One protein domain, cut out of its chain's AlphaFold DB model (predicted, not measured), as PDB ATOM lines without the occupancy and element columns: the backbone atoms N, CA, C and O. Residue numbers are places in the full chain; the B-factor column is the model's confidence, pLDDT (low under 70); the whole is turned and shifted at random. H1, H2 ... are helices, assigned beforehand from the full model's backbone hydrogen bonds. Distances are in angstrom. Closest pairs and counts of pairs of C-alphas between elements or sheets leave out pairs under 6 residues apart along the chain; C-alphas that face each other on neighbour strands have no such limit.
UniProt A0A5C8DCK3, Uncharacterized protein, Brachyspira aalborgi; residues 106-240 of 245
ATOM      1  N   SER A 106      17.397   6.840  29.088       90.62
ATOM      2  CA  SER A 106      16.178   6.066  29.341       90.62
ATOM      3  C   SER A 106      16.004   4.929  28.345       90.62
ATOM      4  O   SER A 106      15.790   3.792  28.759       90.62
ATOM      5  N   ILE A 107      16.173   5.190  27.048       90.62
ATOM      6  CA  ILE A 107      16.099   4.155  26.008       90.62
ATOM      7  C   ILE A 107      17.154   3.070  26.235       90.62
ATOM      8  O   ILE A 107      16.820   1.886  26.262       90.62
ATOM      9  N   LEU A 108      18.415   3.465  26.437       87.81
ATOM     10  CA  LEU A 108      19.519   2.523  26.625       87.81
ATOM     11  C   LEU A 108      19.310   1.644  27.862       87.81
ATOM     12  O   LEU A 108      19.426   0.423  27.779       87.81
ATOM     13  N   VAL A 109      18.961   2.250  28.998       87.81
ATOM     14  CA  VAL A 109      18.695   1.527  30.246       87.81
ATOM     15  C   VAL A 109      17.496   0.598  30.096       87.81
ATOM     16  O   VAL A 109      17.554  -0.528  30.583       87.81
ATOM     17  N   THR A 110      16.445   1.035  29.393       92.50
ATOM     18  CA  THR A 110      15.264   0.205  29.125       92.50
ATOM     19  C   THR A 110      15.673  -1.080  28.432       92.50
ATOM     20  O   THR A 110      15.462  -2.145  29.003       92.50
ATOM     21  N   PHE A 111      16.320  -0.985  27.267       89.19
ATOM     22  CA  PHE A 111      16.718  -2.164  26.505       89.19
ATOM     23  C   PHE A 111      17.724  -3.041  27.257       89.19
ATOM     24  O   PHE A 111      17.602  -4.260  27.215       89.19
ATOM     25  N   MET A 112      18.690  -2.457  27.968       85.19
ATOM     26  CA  MET A 112      19.679  -3.239  28.719       85.19
ATOM     27  C   MET A 112      19.045  -4.016  29.876       85.19
ATOM     28  O   MET A 112      19.325  -5.201  30.054       85.19
ATOM     29  N   LEU A 113      18.171  -3.374  30.657       87.94
ATOM     30  CA  LEU A 113      17.525  -4.024  31.794       87.94
ATOM     31  C   LEU A 113      16.565  -5.125  31.329       87.94
ATOM     32  O   LEU A 113      16.570  -6.222  31.887       87.94
ATOM     33  N   THR A 114      15.761  -4.854  30.300       92.00
ATOM     34  CA  THR A 114      14.802  -5.833  29.771       92.00
ATOM     35  C   THR A 114      15.501  -7.023  29.145       92.00
ATOM     36  O   THR A 114      15.049  -8.147  29.332       92.00
ATOM     37  N   LEU A 115      16.622  -6.799  28.464       87.69
ATOM     38  CA  LEU A 115      17.436  -7.864  27.898       87.69
ATOM     39  C   LEU A 115      18.076  -8.729  28.994       87.69
ATOM     40  O   LEU A 115      18.007  -9.949  28.910       87.69
ATOM     41  N   GLY A 116      18.607  -8.131  30.067       84.75
ATOM     42  CA  GLY A 116      19.132  -8.891  31.209       84.75
ATOM     43  C   GLY A 116      18.063  -9.744  31.908       84.75
ATOM     44  O   GLY A 116      18.310 -10.901  32.246       84.75
ATOM     45  N   ILE A 117      16.851  -9.206  32.083       89.44
ATOM     46  CA  ILE A 117      15.716  -9.959  32.642       89.44
ATOM     47  C   ILE A 117      15.273 -11.077  31.687       89.44
ATOM     48  O   ILE A 117      15.039 -12.205  32.131       89.44
ATOM     49  N   PHE A 118      15.203 -10.785  30.387       88.69
ATOM     50  CA  PHE A 118      14.886 -11.769  29.359       88.69
ATOM     51  C   PHE A 118      15.898 -12.916  29.343       88.69
ATOM     52  O   PHE A 118      15.477 -14.064  29.353       88.69
ATOM     53  N   SER A 119      17.203 -12.640  29.413       84.62
ATOM     54  CA  SER A 119      18.250 -13.666  29.519       84.62
ATOM     55  C   SER A 119      17.993 -14.633  30.676       84.62
ATOM     56  O   SER A 119      18.048 -15.851  30.502       84.62
ATOM     57  N   ILE A 120      17.638 -14.120  31.859       84.88
ATOM     58  CA  ILE A 120      17.320 -14.964  33.022       84.88
ATOM     59  C   ILE A 120      16.075 -15.814  32.748       84.88
ATOM     60  O   ILE A 120      16.096 -17.029  32.955       84.88
ATOM     61  N   TYR A 121      15.004 -15.196  32.251       88.56
ATOM     62  CA  TYR A 121      13.769 -15.885  31.879       88.56
ATOM     63  C   TYR A 121      14.012 -17.003  30.848       88.56
ATOM     64  O   TYR A 121      13.612 -18.153  31.056       88.56
ATOM     65  N   TYR A 122      14.738 -16.680  29.779       84.38
ATOM     66  CA  TYR A 122      15.117 -17.578  28.697       84.38
ATOM     67  C   TYR A 122      15.896 -18.786  29.220       84.38
ATOM     68  O   TYR A 122      15.601 -19.936  28.881       84.38
ATOM     69  N   SER A 123      16.840 -18.529  30.126       81.12
ATOM     70  CA  SER A 123      17.653 -19.548  30.788       81.12
ATOM     71  C   SER A 123      16.810 -20.511  31.615       81.12
ATOM     72  O   SER A 123      16.969 -21.724  31.495       81.12
ATOM     73  N   ILE A 124      15.875 -20.002  32.427       84.50
ATOM     74  CA  ILE A 124      15.004 -20.842  33.267       84.50
ATOM     75  C   ILE A 124      14.206 -21.830  32.402       84.50
ATOM     76  O   ILE A 124      14.084 -23.011  32.757       84.50
ATOM     77  N   LEU A 125      13.683 -21.357  31.266       82.25
ATOM     78  CA  LEU A 125      12.880 -22.169  30.358       82.25
ATOM     79  C   LEU A 125      13.717 -23.175  29.567       82.25
ATOM     80  O   LEU A 125      13.393 -24.365  29.575       82.25
ATOM     81  N   LYS A 126      14.782 -22.721  28.898       77.75
ATOM     82  CA  LYS A 126      15.504 -23.544  27.918       77.75
ATOM     83  C   LYS A 126      16.698 -24.308  28.487       77.75
ATOM     84  O   LYS A 126      17.009 -25.376  27.967       77.75
ATOM     85  N   ASN A 127      17.367 -23.816  29.535       72.88
ATOM     86  CA  ASN A 127      18.603 -24.430  30.033       72.88
ATOM     87  C   ASN A 127      18.837 -24.215  31.545       72.88
ATOM     88  O   ASN A 127      19.372 -23.199  31.989       72.88
ATOM     89  N   THR A 128      18.524 -25.232  32.352       70.44
ATOM     90  CA  THR A 128      18.725 -25.206  33.814       70.44
ATOM     91  C   THR A 128      20.168 -25.038  34.248       70.44
ATOM     92  O   THR A 128      20.415 -24.334  35.221       70.44
ATOM     93  N   CYS A 129      21.115 -25.665  33.550       67.88
ATOM     94  CA  CYS A 129      22.531 -25.525  33.880       67.88
ATOM     95  C   CYS A 129      22.984 -24.082  33.650       67.88
ATOM     96  O   CYS A 129      23.694 -23.524  34.482       67.88
ATOM     97  N   HIS A 130      22.500 -23.458  32.572       68.94
ATOM     98  CA  HIS A 130      22.757 -22.050  32.315       68.94
ATOM     99  C   HIS A 130      22.207 -21.158  33.431       68.94
ATOM    100  O   HIS A 130      22.946 -20.354  33.986       68.94
ATOM    101  N   PHE A 131      20.952 -21.360  33.841       69.62
ATOM    102  CA  PHE A 131      20.370 -20.608  34.956       69.62
ATOM    103  C   PHE A 131      21.200 -20.726  36.248       69.62
ATOM    104  O   PHE A 131      21.451 -19.722  36.911       69.62
ATOM    105  N   VAL A 132      21.689 -21.926  36.585       73.44
ATOM    106  CA  VAL A 132      22.563 -22.125  37.757       73.44
ATOM    107  C   VAL A 132      23.878 -21.351  37.614       73.44
ATOM    108  O   VAL A 132      24.303 -20.698  38.566       73.44
ATOM    109  N   ILE A 133      24.499 -21.357  36.429       73.94
ATOM    110  CA  ILE A 133      25.715 -20.576  36.148       73.94
ATOM    111  C   ILE A 133      25.450 -19.076  36.327       73.94
ATOM    112  O   ILE A 133      26.235 -18.398  36.988       73.94
ATOM    113  N   MET A 134      24.326 -18.562  35.819       72.12
ATOM    114  CA  MET A 134      23.936 -17.153  35.968       72.12
ATOM    115  C   MET A 134      23.793 -16.757  37.442       72.12
ATOM    116  O   MET A 134      24.289 -15.708  37.856       72.12
ATOM    117  N   VAL A 135      23.172 -17.615  38.259       74.88
ATOM    118  CA  VAL A 135      23.049 -17.402  39.710       74.88
ATOM    119  C   VAL A 135      24.424 -17.386  40.384       74.88
ATOM    120  O   VAL A 135      24.688 -16.513  41.208       74.88
ATOM    121  N   LEU A 136      25.333 -18.294  40.020       77.25
ATOM    122  CA  LEU A 136      26.694 -18.313  40.569       77.25
ATOM    123  C   LEU A 136      27.485 -17.053  40.195       77.25
ATOM    124  O   LEU A 136      28.130 -16.453  41.057       77.25
ATOM    125  N   VAL A 137      27.396 -16.609  38.939       75.19
ATOM    126  CA  VAL A 137      28.011 -15.355  38.473       75.19
ATOM    127  C   VAL A 137      27.439 -14.160  39.233       75.19
ATOM    128  O   VAL A 137      28.199 -13.295  39.662       75.19
ATOM    129  N   PHE A 138      26.127 -14.139  39.480       75.75
ATOM    130  CA  PHE A 138      25.481 -13.104  40.288       75.75
ATOM    131  C   PHE A 138      25.972 -13.088  41.741       75.75
ATOM    132  O   PHE A 138      26.236 -12.022  42.292       75.75
ATOM    133  N   LEU A 139      26.159 -14.253  42.365       75.19
ATOM    134  CA  LEU A 139      26.695 -14.346  43.727       75.19
ATOM    135  C   LEU A 139      28.153 -13.863  43.803       75.19
ATOM    136  O   LEU A 139      28.513 -13.118  44.719       75.19
ATOM    137  N   ILE A 140      28.985 -14.230  42.823       76.19
ATOM    138  CA  ILE A 140      30.365 -13.729  42.697       76.19
ATOM    139  C   ILE A 140      30.359 -12.211  42.505       76.19
ATOM    140  O   ILE A 140      31.163 -11.502  43.112       76.19
ATOM    141  N   PHE A 141      29.438 -11.717  41.684       72.88
ATOM    142  CA  PHE A 141      29.251 -10.302  41.436       72.88
ATOM    143  C   PHE A 141      28.889  -9.540  42.717       72.88
ATOM    144  O   PHE A 141      29.605  -8.603  43.062       72.88
ATOM    145  N   ILE A 142      27.870  -9.980  43.471       69.94
ATOM    146  CA  ILE A 142      27.489  -9.371  44.760       69.94
ATOM    147  C   ILE A 142      28.686  -9.315  45.708       69.94
ATOM    148  O   ILE A 142      28.943  -8.276  46.316       69.94
ATOM    149  N   ARG A 143      29.446 -10.413  45.809       73.12
ATOM    150  CA  ARG A 143      30.637 -10.483  46.667       73.12
ATOM    151  C   ARG A 143      31.696  -9.443  46.288       73.12
ATOM    152  O   ARG A 143      32.402  -8.944  47.160       73.12
ATOM    153  N   ASN A 144      31.817  -9.130  45.002       67.62
ATOM    154  CA  ASN A 144      32.860  -8.262  44.466       67.62
ATOM    155  C   ASN A 144      32.455  -6.783  44.365       67.62
ATOM    156  O   ASN A 144      33.308  -5.960  44.026       67.62
ATOM    157  N   ILE A 145      31.207  -6.417  44.690       67.06
ATOM    158  CA  ILE A 145      30.788  -5.012  44.769       67.06
ATOM    159  C   ILE A 145      31.565  -4.329  45.905       67.06
ATOM    160  O   ILE A 145      31.212  -4.392  47.082       67.06
ATOM    161  N   LYS A 146      32.652  -3.641  45.545       61.66
ATOM    162  CA  LYS A 146      33.358  -2.709  46.429       61.66
ATOM    163  C   LYS A 146      32.703  -1.332  46.314       61.66
ATOM    164  O   LYS A 146      32.469  -0.858  45.207       61.66
ATOM    165  N   LYS A 147      32.505  -0.644  47.448       57.56
ATOM    166  CA  LYS A 147      31.919   0.718  47.542       57.56
ATOM    167  C   LYS A 147      32.542   1.773  46.606       57.56
ATOM    168  O   LYS A 147      31.922   2.801  46.376       57.56
ATOM    169  N   TRP A 148      33.763   1.542  46.122       44.12
ATOM    170  CA  TRP A 148      34.591   2.526  45.422       44.12
ATOM    171  C   TRP A 148      34.318   2.648  43.919       44.12
ATOM    172  O   TRP A 148      34.566   3.705  43.350       44.12
ATOM    173  N   ILE A 149      33.798   1.603  43.270       52.34
ATOM    174  CA  ILE A 149      33.404   1.679  41.859       52.34
ATOM    175  C   ILE A 149      31.907   1.956  41.813       52.34
ATOM    176  O   ILE A 149      31.126   1.322  42.521       52.34
ATOM    177  N   SER A 150      31.510   2.895  40.955       59.84
ATOM    178  CA  SER A 150      30.113   3.220  40.680       59.84
ATOM    179  C   SER A 150      29.299   1.936  40.467       59.84
ATOM    180  O   SER A 150      29.552   1.181  39.525       59.84
ATOM    181  N   ILE A 151      28.334   1.671  41.355       65.00
ATOM    182  CA  ILE A 151      27.483   0.465  41.345       65.00
ATOM    183  C   ILE A 151      26.812   0.235  39.979       65.00
ATOM    184  O   ILE A 151      26.541  -0.893  39.583       65.00
ATOM    185  N   TYR A 152      26.631   1.312  39.215       62.34
ATOM    186  CA  TYR A 152      26.107   1.313  37.857       62.34
ATOM    187  C   TYR A 152      27.018   0.582  36.855       62.34
ATOM    188  O   TYR A 152      26.522  -0.195  36.048       62.34
ATOM    189  N   ILE A 153      28.342   0.766  36.933       64.12
ATOM    190  CA  ILE A 153      29.313   0.065  36.069       64.12
ATOM    191  C   ILE A 153      29.258  -1.437  36.344       64.12
ATOM    192  O   ILE A 153      29.259  -2.248  35.424       64.12
ATOM    193  N   HIS A 154      29.141  -1.797  37.620       66.56
ATOM    194  CA  HIS A 154      28.982  -3.174  38.056       66.56
ATOM    195  C   HIS A 154      27.705  -3.791  37.462       66.56
ATOM    196  O   HIS A 154      27.770  -4.855  36.853       66.56
ATOM    197  N   ILE A 155      26.560  -3.108  37.560       68.44
ATOM    198  CA  ILE A 155      25.292  -3.592  36.989       68.44
ATOM    199  C   ILE A 155      25.399  -3.787  35.469       68.44
ATOM    200  O   ILE A 155      24.929  -4.799  34.959       68.44
ATOM    201  N   ILE A 156      26.047  -2.866  34.750       69.00
ATOM    202  CA  ILE A 156      26.254  -2.988  33.298       69.00
ATOM    203  C   ILE A 156      27.127  -4.203  32.968       69.00
ATOM    204  O   ILE A 156      26.752  -4.991  32.106       69.00
ATOM    205  N   ILE A 157      28.253  -4.388  33.667       69.19
ATOM    206  CA  ILE A 157      29.138  -5.552  33.482       69.19
ATOM    207  C   ILE A 157      28.380  -6.853  33.755       69.19
ATOM    208  O   ILE A 157      28.548  -7.820  33.018       69.19
ATOM    209  N   PHE A 158      27.536  -6.873  34.786       72.44
ATOM    210  CA  PHE A 158      26.712  -8.029  35.106       72.44
ATOM    211  C   PHE A 158      25.694  -8.323  34.000       72.44
ATOM    212  O   PHE A 158      25.641  -9.442  33.515       72.44
ATOM    213  N   ILE A 159      24.937  -7.327  33.529       69.69
ATOM    214  CA  ILE A 159      24.014  -7.515  32.397       69.69
ATOM    215  C   ILE A 159      24.776  -8.026  31.168       69.69
ATOM    216  O   ILE A 159      24.334  -8.965  30.516       69.69
ATOM    217  N   PHE A 160      25.946  -7.456  30.881       70.94
ATOM    218  CA  PHE A 160      26.774  -7.865  29.753       70.94
ATOM    219  C   PHE A 160      27.271  -9.310  29.879       70.94
ATOM    220  O   PHE A 160      27.261 -10.046  28.894       70.94
ATOM    221  N   SER A 161      27.655  -9.747  31.084       70.25
ATOM    222  CA  SER A 161      28.071 -11.129  31.317       70.25
ATOM    223  C   SER A 161      26.919 -12.112  31.128       70.25
ATOM    224  O   SER A 161      27.142 -13.152  30.521       70.25
ATOM    225  N   LEU A 162      25.693 -11.766  31.542       69.25
ATOM    226  CA  LEU A 162      24.507 -12.594  31.292       69.25
ATOM    227  C   LEU A 162      24.330 -12.872  29.785       69.25
ATOM    228  O   LEU A 162      24.240 -14.023  29.366       69.25
ATOM    229  N   ILE A 163      24.379 -11.821  28.963       68.62
ATOM    230  CA  ILE A 163      24.218 -11.918  27.502       68.62
ATOM    231  C   ILE A 163      25.345 -12.743  26.875       68.62
ATOM    232  O   ILE A 163      25.115 -13.571  25.995       68.62
ATOM    233  N   PHE A 164      26.585 -12.508  27.308       69.06
ATOM    234  CA  PHE A 164      27.739 -13.221  26.769       69.06
ATOM    235  C   PHE A 164      27.685 -14.713  27.078       69.06
ATOM    236  O   PHE A 164      28.058 -15.510  26.222       69.06
ATOM    237  N   ILE A 165      27.199 -15.106  28.258       69.69
ATOM    238  CA  ILE A 165      27.046 -16.522  28.598       69.69
ATOM    239  C   ILE A 165      25.973 -17.168  27.705       69.69
ATOM    240  O   ILE A 165      26.231 -18.246  27.168       69.69
ATOM    241  N   ASP A 166      24.840 -16.496  27.456       65.88
ATOM    242  CA  ASP A 166      23.813 -16.967  26.508       65.88
ATOM    243  C   ASP A 166      24.409 -17.219  25.107       65.88
ATOM    244  O   ASP A 166      24.213 -18.285  24.516       65.88
ATOM    245  N   ILE A 167      25.198 -16.265  24.596       68.94
ATOM    246  CA  ILE A 167      25.852 -16.363  23.282       68.94
ATOM    247  C   ILE A 167      26.906 -17.483  23.260       68.94
ATOM    248  O   ILE A 167      26.961 -18.267  22.312       68.94
ATOM    249  N   ILE A 168      27.744 -17.595  24.295       70.06
ATOM    250  CA  ILE A 168      28.796 -18.621  24.373       70.06
ATOM    251  C   ILE A 168      28.185 -20.021  24.431       70.06
ATOM    252  O   ILE A 168      28.641 -20.917  23.721       70.06
ATOM    253  N   ILE A 169      27.141 -20.222  25.239       67.44
ATOM    254  CA  ILE A 169      26.445 -21.510  25.323       67.44
ATOM    255  C   ILE A 169      25.798 -21.859  23.987       67.44
ATOM    256  O   ILE A 169      25.877 -23.014  23.572       67.44
ATOM    257  N   TYR A 170      25.216 -20.880  23.289       67.62
ATOM    258  CA  TYR A 170      24.700 -21.073  21.936       67.62
ATOM    259  C   TYR A 170      25.785 -21.606  20.983       67.62
ATOM    260  O   TYR A 170      25.593 -22.650  20.354       67.62
ATOM    261  N   TYR A 171      26.952 -20.956  20.929       66.94
ATOM    262  CA  TYR A 171      28.057 -21.394  20.068       66.94
ATOM    263  C   TYR A 171      28.634 -22.755  20.485       66.94
ATOM    264  O   TYR A 171      28.897 -23.600  19.627       66.94
ATOM    265  N   ALA A 172      28.783 -23.011  21.786       67.81
ATOM    266  CA  ALA A 172      29.272 -24.290  22.297       67.81
ATOM    267  C   ALA A 172      28.313 -25.442  21.955       67.81
ATOM    268  O   ALA A 172      28.745 -26.489  21.471       67.81
ATOM    269  N   TYR A 173      27.005 -25.241  22.139       65.12
ATOM    270  CA  TYR A 173      25.985 -26.235  21.797       65.12
ATOM    271  C   TYR A 173      25.959 -26.510  20.286       65.12
ATOM    272  O   TYR A 173      25.828 -27.663  19.873       65.12
ATOM    273  N   SER A 174      26.171 -25.473  19.465       63.38
ATOM    274  CA  SER A 174      26.320 -25.595  18.011       63.38
ATOM    275  C   SER A 174      27.498 -26.426  17.575       63.38
ATOM    276  O   SER A 174      27.357 -27.283  16.705       63.38
ATOM    277  N   SER A 175      28.652 -26.174  18.176       63.31
ATOM    278  CA  SER A 175      29.879 -26.846  17.785       63.31
ATOM    279  C   SER A 175      29.906 -28.309  18.231       63.31
ATOM    280  O   SER A 175      30.467 -29.138  17.524       63.31
ATOM    281  N   ILE A 176      29.327 -28.636  19.392       64.06
ATOM    282  CA  ILE A 176      29.420 -29.982  19.987       64.06
ATOM    283  C   ILE A 176      28.417 -30.957  19.362       64.06
ATOM    284  O   ILE A 176      28.749 -32.117  19.137       64.06
ATOM    285  N   LEU A 177      27.182 -30.521  19.093       59.31
ATOM    286  CA  LEU A 177      26.112 -31.429  18.657       59.31
ATOM    287  C   LEU A 177      25.954 -31.557  17.139       59.31
ATOM    288  O   LEU A 177      25.095 -32.323  16.708       59.31
ATOM    289  N   ASN A 178      26.742 -30.822  16.344       53.75
ATOM    290  CA  ASN A 178      26.701 -30.814  14.875       53.75
ATOM    291  C   ASN A 178      25.265 -30.742  14.301       53.75
ATOM    292  O   ASN A 178      24.950 -31.312  13.257       53.75
ATOM    293  N   LYS A 179      24.355 -30.088  15.035       51.03
ATOM    294  CA  LYS A 179      22.966 -29.874  14.627       51.03
ATOM    295  C   LYS A 179      22.905 -28.585  13.821       51.03
ATOM    296  O   LYS A 179      23.432 -27.569  14.262       51.03
ATOM    297  N   ASN A 180      22.195 -28.612  12.691       47.12
ATOM    298  CA  ASN A 180      21.801 -27.401  11.973       47.12
ATOM    299  C   ASN A 180      20.961 -26.514  12.902       47.12
ATOM    300  O   ASN A 180      19.776 -26.762  13.135       47.12
ATOM    301  N   ILE A 181      21.592 -25.488  13.464       51.16
ATOM    302  CA  ILE A 181      20.957 -24.517  14.352       51.16
ATOM    303  C   ILE A 181      20.372 -23.405  13.507       51.16
ATOM    304  O   ILE A 181      20.937 -22.334  13.344       51.16
ATOM    305  N   GLN A 182      19.214 -23.696  12.933       47.25
ATOM    306  CA  GLN A 182      18.414 -22.687  12.241       47.25
ATOM    307  C   GLN A 182      17.305 -22.097  13.128       47.25
ATOM    308  O   GLN A 182      16.654 -21.150  12.712       47.25
ATOM    309  N   ASN A 183      17.097 -22.600  14.356       49.41
ATOM    310  CA  ASN A 183      15.883 -22.304  15.138       49.41
ATOM    311  C   ASN A 183      16.099 -21.727  16.549       49.41
ATOM    312  O   ASN A 183      15.173 -21.742  17.358       49.41
ATOM    313  N   ILE A 184      17.283 -21.200  16.873       56.16
ATOM    314  CA  ILE A 184      17.478 -20.411  18.101       56.16
ATOM    315  C   ILE A 184      17.827 -18.982  17.693       56.16
ATOM    316  O   ILE A 184      18.991 -18.634  17.530       56.16
ATOM    317  N   ASN A 185      16.802 -18.151  17.523       74.19
ATOM    318  CA  ASN A 185      16.981 -16.724  17.282       74.19
ATOM    319  C   ASN A 185      16.771 -15.969  18.598       74.19
ATOM    320  O   ASN A 185      15.747 -15.320  18.773       74.19
ATOM    321  N   PHE A 186      17.738 -16.038  19.523       76.75
ATOM    322  CA  PHE A 186      17.676 -15.349  20.827       76.75
ATOM    323  C   PHE A 186      17.246 -13.878  20.699       76.75
ATOM    324  O   PHE A 186      16.380 -13.413  21.431       76.75
ATOM    325  N   ILE A 187      17.799 -13.163  19.713       78.69
ATOM    326  CA  ILE A 187      17.459 -11.761  19.426       78.69
ATOM    327  C   ILE A 187      16.001 -11.616  18.961       78.69
ATOM    328  O   ILE A 187      15.315 -10.683  19.365       78.69
ATOM    329  N   TYR A 188      15.514 -12.525  18.117       83.31
ATOM    330  CA  TYR A 188      14.123 -12.509  17.655       83.31
ATOM    331  C   TYR A 188      13.155 -12.820  18.800       83.31
ATOM    332  O   TYR A 188      12.187 -12.091  18.989       83.31
ATOM    333  N   GLU A 189      13.450 -13.852  19.596       85.25
ATOM    334  CA  GLU A 189      12.675 -14.202  20.790       85.25
ATOM    335  C   GLU A 189      12.682 -13.044  21.797       85.25
ATOM    336  O   GLU A 189      11.650 -12.735  22.377       85.25
ATOM    337  N   TYR A 190      13.790 -12.308  21.925       87.56
ATOM    338  CA  TYR A 190      13.824 -11.082  22.719       87.56
ATOM    339  C   TYR A 190      12.865 -10.007  22.186       87.56
ATOM    340  O   TYR A 190      12.116  -9.414  22.959       87.56
ATOM    341  N   TYR A 191      12.837  -9.748  20.877       87.69
ATOM    342  CA  TYR A 191      11.894  -8.779  20.309       87.69
ATOM    343  C   TYR A 191      10.432  -9.231  20.439       87.69
ATOM    344  O   TYR A 191       9.564  -8.406  20.738       87.69
ATOM    345  N   GLU A 192      10.143 -10.527  20.284       88.31
ATOM    346  CA  GLU A 192       8.817 -11.076  20.587       88.31
ATOM    347  C   GLU A 192       8.463 -10.916  22.070       88.31
ATOM    348  O   GLU A 192       7.333 -10.533  22.390       88.31
ATOM    349  N   TYR A 193       9.428 -11.125  22.965       88.69
ATOM    350  CA  TYR A 193       9.295 -10.897  24.396       88.69
ATOM    351  C   TYR A 193       9.057  -9.424  24.739       88.69
ATOM    352  O   TYR A 193       8.326  -9.127  25.679       88.69
ATOM    353  N   LEU A 194       9.602  -8.465  23.993       89.56
ATOM    354  CA  LEU A 194       9.312  -7.047  24.227       89.56
ATOM    355  C   LEU A 194       7.876  -6.669  23.851       89.56
ATOM    356  O   LEU A 194       7.323  -5.731  24.425       89.56
ATOM    357  N   ASN A 195       7.242  -7.404  22.932       87.00
ATOM    358  CA  ASN A 195       5.888  -7.100  22.489       87.00
ATOM    359  C   ASN A 195       4.879  -7.267  23.650       87.00
ATOM    360  O   ASN A 195       4.657  -8.388  24.122       87.00
ATOM    361  N   PRO A 196       4.235  -6.187  24.132       77.06
ATOM    362  CA  PRO A 196       3.391  -6.240  25.324       77.06
ATOM    363  C   PRO A 196       2.109  -7.061  25.133       77.06
ATOM    364  O   PRO A 196       1.537  -7.499  26.126       77.06
ATOM    365  N   THR A 197       1.678  -7.298  23.891       80.94
ATOM    366  CA  THR A 197       0.460  -8.063  23.574       80.94
ATOM    367  C   THR A 197       0.741  -9.512  23.184       80.94
ATOM    368  O   THR A 197      -0.191 -10.298  23.013       80.94
ATOM    369  N   ASN A 198       2.015  -9.893  23.054       81.69
ATOM    370  CA  ASN A 198       2.392 -11.261  22.735       81.69
ATOM    371  C   ASN A 198       2.574 -12.091  24.014       81.69
ATOM    372  O   ASN A 198       3.571 -11.965  24.732       81.69
ATOM    373  N   TYR A 199       1.607 -12.973  24.259       82.31
ATOM    374  CA  TYR A 199       1.596 -13.907  25.388       82.31
ATOM    375  C   TYR A 199       1.895 -15.352  24.985       82.31
ATOM    376  O   TYR A 199       1.801 -16.238  25.832       82.31
ATOM    377  N   LYS A 200       2.276 -15.609  23.722       81.56
ATOM    378  CA  LYS A 200       2.592 -16.964  23.237       81.56
ATOM    379  C   LYS A 200       3.615 -17.660  24.123       81.56
ATOM    380  O   LYS A 200       3.523 -18.856  24.368       81.56
ATOM    381  N   GLU A 201       4.564 -16.901  24.664       78.00
ATOM    382  CA  GLU A 201       5.599 -17.492  25.495       78.00
ATOM    383  C   GLU A 201       5.093 -18.054  26.834       78.00
ATOM    384  O   GLU A 201       5.698 -18.978  27.379       78.00
ATOM    385  N   LEU A 202       3.947 -17.578  27.338       81.69
ATOM    386  CA  LEU A 202       3.325 -18.141  28.538       81.69
ATOM    387  C   LEU A 202       2.876 -19.593  28.320       81.69
ATOM    388  O   LEU A 202       2.771 -20.353  29.282       81.69
ATOM    389  N   GLU A 203       2.662 -20.027  27.074       84.19
ATOM    390  CA  GLU A 203       2.371 -21.430  26.773       84.19
ATOM    391  C   GLU A 203       3.552 -22.349  27.103       84.19
ATOM    392  O   GLU A 203       3.338 -23.497  27.500       84.19
ATOM    393  N   TYR A 204       4.795 -21.859  27.015       81.31
ATOM    394  CA  TYR A 204       5.977 -22.643  27.381       81.31
ATOM    395  C   TYR A 204       6.042 -22.934  28.879       81.31
ATOM    396  O   TYR A 204       6.596 -23.964  29.267       81.31
ATOM    397  N   LEU A 205       5.413 -22.104  29.721       84.44
ATOM    398  CA  LEU A 205       5.323 -22.370  31.157       84.44
ATOM    399  C   LEU A 205       4.583 -23.688  31.424       84.44
ATOM    400  O   LEU A 205       5.004 -24.465  32.274       84.44
ATOM    401  N   LYS A 206       3.561 -24.032  30.627       84.81
ATOM    402  CA  LYS A 206       2.822 -25.299  30.789       84.81
ATOM    403  C   LYS A 206       3.702 -26.544  30.617       84.81
ATOM    404  O   LYS A 206       3.328 -27.617  31.077       84.81
ATOM    405  N   LYS A 207       4.855 -26.415  29.950       85.31
ATOM    406  CA  LYS A 207       5.761 -27.526  29.611       85.31
ATOM    407  C   LYS A 207       6.877 -27.746  30.636       85.31
ATOM    408  O   LYS A 207       7.651 -28.687  30.487       85.31
ATOM    409  N   VAL A 208       6.998 -26.889  31.651       85.25
ATOM    410  CA  VAL A 208       8.055 -26.976  32.673       85.25
ATOM    411  C   VAL A 208       7.477 -27.295  34.052       85.25
ATOM    412  O   VAL A 208       6.273 -27.200  34.265       85.25
ATOM    413  N   ASN A 209       8.326 -27.702  34.999       88.81
ATOM    414  CA  ASN A 209       7.894 -28.026  36.363       88.81
ATOM    415  C   ASN A 209       7.419 -26.782  37.143       88.81
ATOM    416  O   ASN A 209       7.750 -25.652  36.794       88.81
ATOM    417  N   PHE A 210       6.682 -26.999  38.235       88.69
ATOM    418  CA  PHE A 210       6.063 -25.935  39.037       88.69
ATOM    419  C   PHE A 210       7.042 -24.837  39.495       88.69
ATOM    420  O   PHE A 210       6.742 -23.649  39.400       88.69
ATOM    421  N   ILE A 211       8.247 -25.213  39.935       86.62
ATOM    422  CA  ILE A 211       9.260 -24.248  40.392       86.62
ATOM    423  C   ILE A 211       9.716 -23.355  39.230       86.62
ATOM    424  O   ILE A 211       9.756 -22.132  39.365       86.62
ATOM    425  N   LYS A 212      10.017 -23.948  38.067       86.50
ATOM    426  CA  LYS A 212      10.356 -23.190  36.857       86.50
ATOM    427  C   LYS A 212       9.199 -22.318  36.394       86.50
ATOM    428  O   LYS A 212       9.458 -21.205  35.961       86.50
ATOM    429  N   GLN A 213       7.958 -22.794  36.494       89.56
ATOM    430  CA  GLN A 213       6.776 -22.007  36.137       89.56
ATOM    431  C   GLN A 213       6.699 -20.722  36.955       89.56
ATOM    432  O   GLN A 213       6.556 -19.646  36.378       89.56
ATOM    433  N   ILE A 214       6.847 -20.818  38.280       90.19
ATOM    434  CA  ILE A 214       6.809 -19.645  39.161       90.19
ATOM    435  C   ILE A 214       7.956 -18.686  38.840       90.19
ATOM    436  O   ILE A 214       7.724 -17.492  38.652       90.19
ATOM    437  N   LEU A 215       9.189 -19.195  38.758       89.25
ATOM    438  CA  LEU A 215      10.365 -18.354  38.530       89.25
ATOM    439  C   LEU A 215      10.330 -17.696  37.146       89.25
ATOM    440  O   LEU A 215      10.482 -16.481  37.045       89.25
ATOM    441  N   ALA A 216      10.088 -18.469  36.087       90.00
ATOM    442  CA  ALA A 216       9.991 -17.932  34.735       90.00
ATOM    443  C   ALA A 216       8.808 -16.965  34.609       90.00
ATOM    444  O   ALA A 216       8.974 -15.897  34.033       90.00
ATOM    445  N   GLY A 217       7.650 -17.268  35.202       91.25
ATOM    446  CA  GLY A 217       6.515 -16.345  35.235       91.25
ATOM    447  C   GLY A 217       6.867 -15.010  35.897       91.25
ATOM    448  O   GLY A 217       6.579 -13.949  35.345       91.25
ATOM    449  N   LEU A 218       7.563 -15.040  37.037       92.62
ATOM    450  CA  LEU A 218       8.013 -13.836  37.736       92.62
ATOM    451  C   LEU A 218       8.960 -12.991  36.873       92.62
ATOM    452  O   LEU A 218       8.725 -11.794  36.708       92.62
ATOM    453  N   PHE A 219       9.994 -13.596  36.279       91.56
ATOM    454  CA  PHE A 219      10.922 -12.862  35.409       91.56
ATOM    455  C   PHE A 219      10.254 -12.393  34.111       91.56
ATOM    456  O   PHE A 219      10.542 -11.287  33.651       91.56
ATOM    457  N   TYR A 220       9.299 -13.157  33.573       92.25
ATOM    458  CA  TYR A 220       8.490 -12.738  32.434       92.25
ATOM    459  C   TYR A 220       7.764 -11.425  32.738       92.25
ATOM    460  O   TYR A 220       7.925 -10.457  31.998       92.25
ATOM    461  N   PHE A 221       7.032 -11.341  33.852       91.62
ATOM    462  CA  PHE A 221       6.320 -10.114  34.216       91.62
ATOM    463  C   PHE A 221       7.258  -8.965  34.595       91.62
ATOM    464  O   PHE A 221       6.996  -7.823  34.212       91.62
ATOM    465  N   LEU A 222       8.364  -9.240  35.293       92.44
ATOM    466  CA  LEU A 222       9.334  -8.204  35.657       92.44
ATOM    467  C   LEU A 222       9.919  -7.500  34.432       92.44
ATOM    468  O   LEU A 222      10.015  -6.273  34.440       92.44
ATOM    469  N   GLY A 223      10.274  -8.229  33.372       92.38
ATOM    470  CA  GLY A 223      10.821  -7.586  32.177       92.38
ATOM    471  C   GLY A 223       9.763  -6.796  31.404       92.38
ATOM    472  O   GLY A 223      10.074  -5.719  30.900       92.38
ATOM    473  N   LYS A 224       8.490  -7.219  31.409       91.44
ATOM    474  CA  LYS A 224       7.384  -6.408  30.860       91.44
ATOM    475  C   LYS A 224       7.188  -5.105  31.643       91.44
ATOM    476  O   LYS A 224       7.060  -4.041  31.037       91.44
ATOM    477  N   ILE A 225       7.212  -5.165  32.978       92.31
ATOM    478  CA  ILE A 225       7.128  -3.977  33.846       92.31
ATOM    479  C   ILE A 225       8.322  -3.050  33.596       92.31
ATOM    480  O   ILE A 225       8.137  -1.845  33.438       92.31
ATOM    481  N   ALA A 226       9.535  -3.603  33.508       92.62
ATOM    482  CA  ALA A 226      10.753  -2.856  33.209       92.62
ATOM    483  C   ALA A 226      10.688  -2.144  31.850       92.62
ATOM    484  O   ALA A 226      11.073  -0.975  31.753       92.62
ATOM    485  N   PHE A 227      10.176  -2.825  30.820       94.06
ATOM    486  CA  PHE A 227       9.992  -2.253  29.488       94.06
ATOM    487  C   PHE A 227       8.976  -1.111  29.506       94.06
ATOM    488  O   PHE A 227       9.240  -0.030  28.973       94.06
ATOM    489  N   TRP A 228       7.833  -1.313  30.167       92.38
ATOM    490  CA  TRP A 228       6.796  -0.289  30.278       92.38
ATOM    491  C   TRP A 228       7.304   0.935  31.036       92.38
ATOM    492  O   TRP A 228       7.179   2.064  30.560       92.38
ATOM    493  N   TYR A 229       7.889   0.723  32.215       93.00
ATOM    494  CA  TYR A 229       8.409   1.800  33.049       93.00
ATOM    495  C   TYR A 229       9.451   2.625  32.291       93.00
ATOM    496  O   TYR A 229       9.359   3.851  32.244       93.00
ATOM    497  N   GLY A 230      10.389   1.952  31.625       92.81
ATOM    498  CA  GLY A 230      11.383   2.597  30.780       92.81
ATOM    499  C   GLY A 230      10.793   3.386  29.614       92.81
ATOM    500  O   GLY A 230      11.192   4.523  29.366       92.81
ATOM    501  N   SER A 231       9.766   2.843  28.958       92.44
ATOM    502  CA  SER A 231       9.030   3.550  27.905       92.44
ATOM    503  C   SER A 231       8.391   4.847  28.423       92.44
ATOM    504  O   SER A 231       8.509   5.895  27.787       92.44
ATOM    505  N   VAL A 232       7.775   4.814  29.611       92.38
ATOM    506  CA  VAL A 232       7.204   6.010  30.259       92.38
ATOM    507  C   VAL A 232       8.290   7.039  30.578       92.38
ATOM    508  O   VAL A 232       8.103   8.220  30.288       92.38
ATOM    509  N   GLN A 233       9.427   6.604  31.126       91.56
ATOM    510  CA  GLN A 233      10.562   7.484  31.427       91.56
ATOM    511  C   GLN A 233      11.107   8.155  30.159       91.56
ATOM    512  O   GLN A 233      11.364   9.358  30.158       91.56
ATOM    513  N   THR A 234      11.184   7.419  29.048       91.44
ATOM    514  CA  THR A 234      11.617   7.958  27.753       91.44
ATOM    515  C   THR A 234      10.677   9.060  27.279       91.44
ATOM    516  O   THR A 234      11.137  10.149  26.936       91.44
ATOM    517  N   VAL A 235       9.361   8.823  27.313       89.56
ATOM    518  CA  VAL A 235       8.357   9.825  26.918       89.56
ATOM    519  C   VAL A 235       8.409  11.052  27.828       89.56
ATOM    520  O   VAL A 235       8.360  12.180  27.337       89.56
ATOM    521  N   GLN A 236       8.530  10.860  29.144       86.50
ATOM    522  CA  GLN A 236       8.653  11.960  30.105       86.50
ATOM    523  C   GLN A 236       9.869  12.840  29.800       86.50
ATOM    524  O   GLN A 236       9.735  14.062  29.773       86.50
ATOM    525  N   SER A 237      11.017  12.237  29.485       85.31
ATOM    526  CA  SER A 237      12.224  12.977  29.108       85.31
ATOM    527  C   SER A 237      12.154  13.632  27.737       85.31
ATOM    528  O   SER A 237      12.699  14.718  27.546       85.31
ATOM    529  N   PHE A 238      11.459  13.019  26.780       82.50
ATOM    530  CA  PHE A 238      11.301  13.581  25.440       82.50
ATOM    531  C   PHE A 238      10.462  14.868  25.446       82.50
ATOM    532  O   PHE A 238      10.739  15.798  24.687       82.50
ATOM    533  N   ARG A 239       9.490  14.980  26.367       65.25
ATOM    534  CA  ARG A 239       8.659  16.188  26.553       65.25
ATOM    535  C   ARG A 239       9.474  17.457  26.850       65.25
ATOM    536  O   ARG A 239       8.955  18.548  26.628       65.25
ATOM    537  N   LYS A 240      10.744  17.346  27.272       64.75
ATOM    538  CA  LYS A 240      11.676  18.484  27.418       64.75
ATOM    539  C   LYS A 240      11.938  19.208  26.088       64.75
ATOM    540  O   LYS A 240      12.189  20.408  26.099       64.75
TER     541      LYS A 240
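What this domain is: This is residues 106 to 240 of the 245 residues of an uncharacterized protein of Brachyspira aalborgi (UniProt A0A5C8DCK3). H1 is the core: H6 runs back beside it, and the hairpin of H2 and H3 crosses it. H4 packs on H1, H5 on H6. The printed part, 135 residues with six named helices, H1 to H6, is compact and all helix: radius of gyration of the C-alphas 16.1 A, spans 51 by 39 by 30 A.

How they stand to each other: Start at the hub, H1, residues 106 to 126: H6, residues 210 to 238, touches it at a shallow tilt of 11 degrees, C-alphas 110 and 230 closest, 4.9 A. H3, residues 151 to 177, touches H1 with residues 159 to 166 alone, C-alphas 159 and 116 closest, 5.2 A. In these three every O i to N i+4 pair is within hydrogen-bond range.

Where its parts are: Find C-alpha 106 at (16.178, 6.066, 29.341); H6 ends at C-alpha 238, (11.301, 13.581, 25.440). H2 is residues 128 to 144, H4 186 to 194, H5 202 to 205.

The domain as a whole: The printed part has no cut or long link. pLDDT is under 70 in 43 residues, among them residues 169 to 184.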